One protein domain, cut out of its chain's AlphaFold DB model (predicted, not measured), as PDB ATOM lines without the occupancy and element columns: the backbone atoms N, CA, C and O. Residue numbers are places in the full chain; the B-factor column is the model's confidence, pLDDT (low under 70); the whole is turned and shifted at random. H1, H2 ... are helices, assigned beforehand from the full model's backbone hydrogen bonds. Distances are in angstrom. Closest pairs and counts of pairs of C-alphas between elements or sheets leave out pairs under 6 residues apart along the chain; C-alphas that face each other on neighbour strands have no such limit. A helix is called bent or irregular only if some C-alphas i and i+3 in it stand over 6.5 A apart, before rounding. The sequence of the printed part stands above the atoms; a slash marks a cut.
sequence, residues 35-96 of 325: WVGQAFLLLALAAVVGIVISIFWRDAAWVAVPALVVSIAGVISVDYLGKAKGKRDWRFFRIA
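AT A GLANCE: This is residues 35 to 96 of the 325 residues of an uncharacterized protein of Stappia indica (UniProt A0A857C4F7). One long helix, H2, makes nearly the whole length of a rod, and a shorter helix, H1, lies beside its first part, the two forming a helical hairpin with unequal arms. Beyond the hairpin, residues 80 to 96 of H2 stick out free. The printed part has 62 residues with two named helices, H1 then H2, and no named strand; the class is all helix. It is extended, with a radius of gyration of the C-alphas of 17.2 A and spans of 61 by 19 by 11 A.

HOW THE PARTS SIT: H2, residues 58 to 96, touches H1, residues 35 to 53, with its residues 60 to 75 alone. The closest C-alphas of the two are those of Ala 47 and Ala 64, 4.5 A apart. The helices run opposite ways at a shallow tilt of 28 degrees. In H1 every O i to N i+4 pair is within hydrogen-bond range; in H2, 31 of 35 are.

IN THESE COORDINATES: H2 measures 58.1 A from C-alpha 58 at (186.688, 180.788, 131.497) to C-alpha 96 at (176.963, 184.641, 188.696). It is neither bent nor irregular, but only just: C-alphas 62 and 65 are 6.1 A apart. H1 measures 26.2 A and begins with C-alpha 35 at (197.241, 176.351, 160.390).

THE WHOLE: The two C-alphas farthest apart, those of Phe 56 and Ala 96, are 60.8 A apart. The printed part has no cut, and the link from H1 to H2 is tight. Mean pLDDT of the printed part is 76.1, with residues 36 to 37 and 72 to 82 under 70.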
ATOM      1  N   TRP A  35     197.361 177.103 161.635       71.00
ATOM      2  CA  TRP A  35     197.241 176.351 160.390       71.00
ATOM      3  C   TRP A  35     195.848 176.406 159.739       71.00
ATOM      4  O   TRP A  35     195.766 176.391 158.518       71.00
ATOM      5  N   VAL A  36     194.750 176.498 160.501       68.69
ATOM      6  CA  VAL A  36     193.381 176.545 159.944       68.69
ATOM      7  C   VAL A  36     193.119 177.904 159.297       68.69
ATOM      8  O   VAL A  36     192.620 177.970 158.175       68.69
ATOM      9  N   GLY A  37     193.507 178.992 159.971       64.50
ATOM     10  CA  GLY A  37     193.449 180.338 159.395       64.50
ATOM     11  C   GLY A  37     194.347 180.459 158.161       64.50
ATOM     12  O   GLY A  37     193.918 180.978 157.133       64.50
ATOM     13  N   GLN A  38     195.559 179.894 158.226       71.69
ATOM     14  CA  GLN A  38     196.468 179.808 157.080       71.69
ATOM     15  C   GLN A  38     195.874 178.994 155.925       71.69
ATOM     16  O   GLN A  38     195.993 179.418 154.782       71.69
ATOM     17  N   ALA A  39     195.193 177.877 156.190       77.69
ATOM     18  CA  ALA A  39     194.584 177.052 155.150       77.69
ATOM     19  C   ALA A  39     193.485 177.808 154.388       77.69
ATOM     20  O   ALA A  39     193.498 177.819 153.160       77.69
ATOM     21  N   PHE A  40     192.578 178.496 155.091       74.88
ATOM     22  CA  PHE A  40     191.546 179.309 154.436       74.88
ATOM     23  C   PHE A  40     192.124 180.527 153.707       74.88
ATOM     24  O   PHE A  40     191.625 180.892 152.646       74.88
ATOM     25  N   LEU A  41     193.193 181.134 154.230       75.38
ATOM     26  CA  LEU A  41     193.873 182.253 153.579       75.38
ATOM     27  C   LEU A  41     194.611 181.813 152.305       75.38
ATOM     28  O   LEU A  41     194.525 182.489 151.281       75.38
ATOM     29  N   LEU A  42     195.274 180.654 152.334       81.62
ATOM     30  CA  LEU A  42     195.888 180.038 151.156       81.62
ATOM     31  C   LEU A  42     194.837 179.652 150.112       81.62
ATOM     32  O   LEU A  42     195.058 179.860 148.921       81.62
ATOM     33  N   LEU A  43     193.680 179.146 150.545       81.38
ATOM     34  CA  LEU A  43     192.578 178.796 149.651       81.38
ATOM     35  C   LEU A  43     191.940 180.046 149.026       81.38
ATOM     36  O   LEU A  43     191.668 180.050 147.827       81.38
ATOM     37  N   ALA A  44     191.808 181.139 149.787       78.19
ATOM     38  CA  ALA A  44     191.383 182.437 149.267       78.19
ATOM     39  C   ALA A  44     192.384 183.005 148.245       78.19
ATOM     40  O   ALA A  44     191.974 183.456 147.179       78.19
ATOM     41  N   LEU A  45     193.692 182.937 148.523       81.94
ATOM     42  CA  LEU A  45     194.748 183.353 147.590       81.94
ATOM     43  C   LEU A  45     194.734 182.523 146.301       81.94
ATOM     44  O   LEU A  45     194.752 183.086 145.208       81.94
ATOM     45  N   ALA A  46     194.645 181.197 146.413       82.00
ATOM     46  CA  ALA A  46     194.536 180.301 145.266       82.00
ATOM     47  C   ALA A  46     193.270 180.584 144.440       82.00
ATOM     48  O   ALA A  46     193.314 180.569 143.211       82.00
ATOM     49  N   ALA A  47     192.159 180.909 145.103       79.81
ATOM     50  CA  ALA A  47     190.922 181.300 144.445       79.81
ATOM     51  C   ALA A  47     191.045 182.653 143.718       79.81
ATOM     52  O   ALA A  47     190.592 182.770 142.582       79.81
ATOM     53  N   VAL A  48     191.720 183.653 144.299       82.19
ATOM     54  CA  VAL A  48     192.013 184.928 143.614       82.19
ATOM     55  C   VAL A  48     192.868 184.692 142.367       82.19
ATOM     56  O   VAL A  48     192.549 185.212 141.299       82.19
ATOM     57  N   VAL A  49     193.906 183.858 142.463       83.25
ATOM     58  CA  VAL A  49     194.734 183.475 141.307       83.25
ATOM     59  C   VAL A  49     193.895 182.755 140.246       83.25
ATOM     60  O   VAL A  49     193.995 183.084 139.069       83.25
ATOM     61  N   GLY A  50     193.012 181.837 140.646       77.44
ATOM     62  CA  GLY A  50     192.080 181.164 139.739       77.44
ATOM     63  C   GLY A  50     191.117 182.125 139.030       77.44
ATOM     64  O   GLY A  50     190.842 181.949 137.845       77.44
ATOM     65  N   ILE A  51     190.662 183.183 139.709       79.25
ATOM     66  CA  ILE A  51     189.843 184.249 139.111       79.25
ATOM     67  C   ILE A  51     190.661 185.055 138.094       79.25
ATOM     68  O   ILE A  51     190.162 185.338 137.007       79.25
ATOM     69  N   VAL A  52     191.927 185.370 138.375       79.88
ATOM     70  CA  VAL A  52     192.804 186.046 137.400       79.88
ATOM     71  C   VAL A  52     193.077 185.151 136.185       79.88
ATOM     72  O   VAL A  52     192.992 185.611 135.049       79.88
ATOM     73  N   ILE A  53     193.326 183.856 136.396       79.25
ATOM     74  CA  ILE A  53     193.487 182.868 135.314       79.25
ATOM     75  C   ILE A  53     192.201 182.743 134.488       79.25
ATOM     76  O   ILE A  53     192.266 182.528 133.277       79.25
ATOM     77  N   SER A  54     191.034 182.948 135.104       78.56
ATOM     78  CA  SER A  54     189.750 182.872 134.405       78.56
ATOM     79  C   SER A  54     189.560 183.915 133.300       78.56
ATOM     80  O   SER A  54     188.736 183.710 132.410       78.56
ATOM     81  N   ILE A  55     190.379 184.976 133.297       74.44
ATOM     82  CA  ILE A  55     190.471 185.949 132.198       74.44
ATOM     83  C   ILE A  55     190.938 185.267 130.902       74.44
ATOM     84  O   ILE A  55     190.493 185.634 129.817       74.44
ATOM     85  N   PHE A  56     191.794 184.248 131.010       80.62
ATOM     86  CA  PHE A  56     192.345 183.494 129.881       80.62
ATOM     87  C   PHE A  56     191.673 182.132 129.686       80.62
ATOM     88  O   PHE A  56     191.675 181.601 128.578       80.62
ATOM     89  N   TRP A  57     191.077 181.567 130.740       78.00
ATOM     90  CA  TRP A  57     190.388 180.280 130.681       78.00
ATOM     91  C   TRP A  57     189.120 180.273 131.533       78.00
ATOM     92  O   TRP A  57     189.139 180.040 132.741       78.00
ATOM     93  N   ARG A  58     187.989 180.515 130.870       73.88
ATOM     94  CA  ARG A  58     186.688 180.788 131.497       73.88
ATOM     95  C   ARG A  58     186.208 179.695 132.463       73.88
ATOM     96  O   ARG A  58     185.523 180.012 133.432       73.88
ATOM     97  N   ASP A  59     186.607 178.442 132.250       79.75
ATOM     98  CA  ASP A  59     186.208 177.314 133.103       79.75
ATOM     99  C   ASP A  59     186.816 177.381 134.512       79.75
ATOM    100  O   ASP A  59     186.221 176.886 135.469       79.75
ATOM    101  N   ALA A  60     187.948 178.077 134.680       70.69
ATOM    102  CA  ALA A  60     188.572 178.283 135.985       70.69
ATOM    103  C   ALA A  60     187.681 179.099 136.945       70.69
ATOM    104  O   ALA A  60     187.736 178.894 138.160       70.69
ATOM    105  N   ALA A  61     186.809 179.973 136.423       70.12
ATOM    106  CA  ALA A  61     185.892 180.772 137.240       70.12
ATOM    107  C   ALA A  61     184.881 179.907 138.012       70.12
ATOM    108  O   ALA A  61     184.538 180.239 139.149       70.12
ATOM    109  N   TRP A  62     184.442 178.781 137.434       76.44
ATOM    110  CA  TRP A  62     183.454 177.885 138.047       76.44
ATOM    111  C   TRP A  62     183.960 177.200 139.317       76.44
ATOM    112  O   TRP A  62     183.157 176.827 140.167       76.44
ATOM    113  N   VAL A  63     185.278 177.067 139.470       76.69
ATOM    114  CA  VAL A  63     185.910 176.498 140.669       76.69
ATOM    115  C   VAL A  63     186.401 177.607 141.597       76.69
ATOM    116  O   VAL A  63     186.215 177.537 142.812       76.69
ATOM    117  N   ALA A  64     186.987 178.662 141.030       73.88
ATOM    118  CA  ALA A  64     187.633 179.721 141.791       73.88
ATOM    119  C   ALA A  64     186.639 180.618 142.552       73.88
ATOM    120  O   ALA A  64     186.887 180.959 143.706       73.88
ATOM    121  N   VAL A  65     185.487 180.959 141.962       74.00
ATOM    122  CA  VAL A  65     184.490 181.818 142.627       74.00
ATOM    123  C   VAL A  65     183.846 181.118 143.839       74.00
ATOM    124  O   VAL A  65     183.864 181.705 144.923       74.00
ATOM    125  N   PRO A  66     183.353 179.864 143.749       75.56
ATOM    126  CA  PRO A  66     182.857 179.144 144.924       75.56
ATOM    127  C   PRO A  66     183.932 178.907 145.989       75.56
ATOM    128  O   PRO A  66     183.648 179.052 147.176       75.56
ATOM    129  N   ALA A  67     185.171 178.599 145.588       75.00
ATOM    130  CA  ALA A  67     186.288 178.433 146.519       75.00
ATOM    131  C   ALA A  67     186.584 179.724 147.301       75.00
ATOM    132  O   ALA A  67     186.814 179.671 148.512       75.00
ATOM    133  N   LEU A  68     186.508 180.889 146.647       77.06
ATOM    134  CA  LEU A  68     186.649 182.186 147.311       77.06
ATOM    135  C   LEU A  68     185.510 182.428 148.312       77.06
ATOM    136  O   LEU A  68     185.769 182.798 149.455       77.06
ATOM    137  N   VAL A  69     184.261 182.171 147.911       75.50
ATOM    138  CA  VAL A  69     183.081 182.334 148.778       75.50
ATOM    139  C   VAL A  69     183.166 181.424 150.002       75.50
ATOM    140  O   VAL A  69     182.959 181.895 151.117       75.50
ATOM    141  N   VAL A  70     183.529 180.150 149.827       76.00
ATOM    142  CA  VAL A  70     183.716 179.191 150.930       76.00
ATOM    143  C   VAL A  70     184.864 179.612 151.847       76.00
ATOM    144  O   VAL A  70     184.747 179.475 153.062       76.00
ATOM    145  N   SER A  71     185.945 180.170 151.300       72.56
ATOM    146  CA  SER A  71     187.077 180.656 152.099       72.56
ATOM    147  C   SER A  71     186.699 181.861 152.952       72.56
ATOM    148  O   SER A  71     186.952 181.874 154.154       72.56
ATOM    149  N   ILE A  72     186.041 182.853 152.348       69.75
ATOM    150  CA  ILE A  72     185.576 184.058 153.041       69.75
ATOM    151  C   ILE A  72     184.520 183.684 154.086       69.75
ATOM    152  O   ILE A  72     184.621 184.094 155.242       69.75
ATOM    153  N   ALA A  73     183.546 182.847 153.719       65.94
ATOM    154  CA  ALA A  73     182.541 182.346 154.647       65.94
ATOM    155  C   ALA A  73     183.169 181.524 155.781       65.94
ATOM    156  O   ALA A  73     182.740 181.663 156.920       65.94
ATOM    157  N   GLY A  74     184.197 180.714 155.515       63.72
ATOM    158  CA  GLY A  74     184.918 179.932 156.522       63.72
ATOM    159  C   GLY A  74     185.648 180.804 157.546       63.72
ATOM    160  O   GLY A  74     185.504 180.583 158.748       63.72
ATOM    161  N   VAL A  75     186.353 181.842 157.083       61.28
ATOM    162  CA  VAL A  75     187.046 182.815 157.949       61.28
ATOM    163  C   VAL A  75     186.050 183.615 158.792       61.28
ATOM    164  O   VAL A  75     186.249 183.770 159.995       61.28
ATOM    165  N   ILE A  76     184.950 184.080 158.193       58.69
ATOM    166  CA  ILE A  76     183.937 184.883 158.893       58.69
ATOM    167  C   ILE A  76     183.121 184.025 159.872       58.69
ATOM    168  O   ILE A  76     182.869 184.446 160.999       58.69
ATOM    169  N   SER A  77     182.718 182.812 159.486       55.88
ATOM    170  CA  SER A  77     181.768 182.008 160.272       55.88
ATOM    171  C   SER A  77     182.389 181.423 161.537       55.88
ATOM    172  O   SER A  77     181.746 181.423 162.584       55.88
ATOM    173  N   VAL A  78     183.631 180.933 161.473       53.69
ATOM    174  CA  VAL A  78     184.279 180.293 162.633       53.69
ATOM    175  C   VAL A  78     184.666 181.333 163.686       53.69
ATOM    176  O   VAL A  78     184.479 181.107 164.882       53.69
ATOM    177  N   ASP A  79     185.142 182.496 163.244       54.66
ATOM    178  CA  ASP A  79     185.619 183.544 164.140       54.66
ATOM    179  C   ASP A  79     184.452 184.332 164.772       54.66
ATOM    180  O   ASP A  79     184.470 184.625 165.968       54.66
ATOM    181  N   TYR A  80     183.374 184.593 164.020       58.38
ATOM    182  CA  TYR A  80     182.205 185.320 164.532       58.38
ATOM    183  C   TYR A  80     181.359 184.481 165.505       58.38
ATOM    184  O   TYR A  80     181.032 184.946 166.599       58.38
ATOM    185  N   LEU A  81     181.049 183.222 165.163       57.09
ATOM    186  CA  LEU A  81     180.231 182.341 166.014       57.09
ATOM    187  C   LEU A  81     180.950 181.960 167.311       57.09
ATOM    188  O   LEU A  81     180.342 181.882 168.381       57.09
ATOM    189  N   GLY A  82     182.262 181.759 167.218       59.31
ATOM    190  CA  GLY A  82     183.127 181.475 168.346       59.31
ATOM    191  C   GLY A  82     183.221 182.611 169.357       59.31
ATOM    192  O   GLY A  82     183.040 182.403 170.559       59.31
ATOM    193  N   LYS A  83     183.452 183.831 168.858       70.06
ATOM    194  CA  LYS A  83     183.507 185.050 169.674       70.06
ATOM    195  C   LYS A  83     182.163 185.352 170.332       70.06
ATOM    196  O   LYS A  83     182.144 185.693 171.511       70.06
ATOM    197  N   ALA A  84     181.054 185.194 169.609       73.75
ATOM    198  CA  ALA A  84     179.716 185.419 170.156       73.75
ATOM    199  C   ALA A  84     179.395 184.435 171.291       73.75
ATOM    200  O   ALA A  84     178.969 184.854 172.368       73.75
ATOM    201  N   LYS A  85     179.681 183.139 171.094       81.25
ATOM    202  CA  LYS A  85     179.496 182.128 172.141       81.25
ATOM    203  C   LYS A  85     180.371 182.409 173.364       81.25
ATOM    204  O   LYS A  85     179.851 182.421 174.470       81.25
ATOM    205  N   GLY A  86     181.667 182.667 173.170       83.50
ATOM    206  CA  GLY A  86     182.589 182.945 174.275       83.50
ATOM    207  C   GLY A  86     182.196 184.185 175.083       83.50
ATOM    208  O   GLY A  86     182.226 184.147 176.307       83.50
ATOM    209  N   LYS A  87     181.757 185.259 174.411       86.56
ATOM    210  CA  LYS A  87     181.242 186.467 175.076       86.56
ATOM    211  C   LYS A  87     179.978 186.195 175.885       86.56
ATOM    212  O   LYS A  87     179.886 186.640 177.022       86.56
ATOM    213  N   ARG A  88     179.022 185.456 175.320       89.62
ATOM    214  CA  ARG A  88     177.788 185.077 176.018       89.62
ATOM    215  C   ARG A  88     178.079 184.197 177.234       89.62
ATOM    216  O   ARG A  88     177.573 184.453 178.317       89.62
ATOM    217  N   ASP A  89     178.903 183.170 177.058       91.56
ATOM    218  CA  ASP A  89     179.255 182.242 178.132       91.56
ATOM    219  C   ASP A  89     179.986 182.997 179.264       91.56
ATOM    220  O   ASP A  89     179.647 182.835 180.433       91.56
ATOM    221  N   TRP A  90     180.902 183.912 178.925       90.81
ATOM    222  CA  TRP A  90     181.548 184.815 179.885       90.81
ATOM    223  C   TRP A  90     180.567 185.730 180.619       90.81
ATOM    224  O   TRP A  90     180.665 185.880 181.832       90.81
ATOM    225  N   ARG A  91     179.602 186.312 179.908       92.06
ATOM    226  CA  ARG A  91     178.552 187.142 180.506       92.06
ATOM    227  C   ARG A  91     177.716 186.377 181.518       92.06
ATOM    228  O   ARG A  91     177.460 186.886 182.601       92.06
ATOM    229  N   PHE A  92     177.344 185.142 181.200       94.62
ATOM    230  CA  PHE A  92     176.650 184.286 182.154       94.62
ATOM    231  C   PHE A  92     177.486 184.008 183.404       94.62
ATOM    232  O   PHE A  92     176.979 184.110 184.517       94.62
ATOM    233  N   PHE A  93     178.784 183.753 183.243       94.25
ATOM    234  CA  PHE A  93     179.681 183.654 184.391       94.25
ATOM    235  C   PHE A  93     179.744 184.959 185.201       94.25
ATOM    236  O   PHE A  93     179.677 184.904 186.424       94.25
ATOM    237  N   ARG A  94     179.806 186.130 184.552       93.44
ATOM    238  CA  ARG A  94     179.827 187.433 185.238       93.44
ATOM    239  C   ARG A  94     178.554 187.720 186.023       93.44
ATOM    240  O   ARG A  94     178.656 188.200 187.144       93.44
ATOM    241  N   ILE A  95     177.386 187.363 185.489       94.56
ATOM    242  CA  ILE A  95     176.116 187.446 186.227       94.56
ATOM    243  C   ILE A  95     176.209 186.659 187.539       94.56
ATOM    244  O   ILE A  95     175.768 187.147 188.575       94.56
ATOM    245  N   ALA A  96     176.793 185.459 187.503       94.56
ATOM    246  CA  ALA A  96     176.963 184.641 188.696       94.56
ATOM    247  C   ALA A  96     177.995 185.226 189.666       94.56
ATOM    248  O   ALA A  96     177.728 185.333 190.856       94.56
TER     249      ALA A  96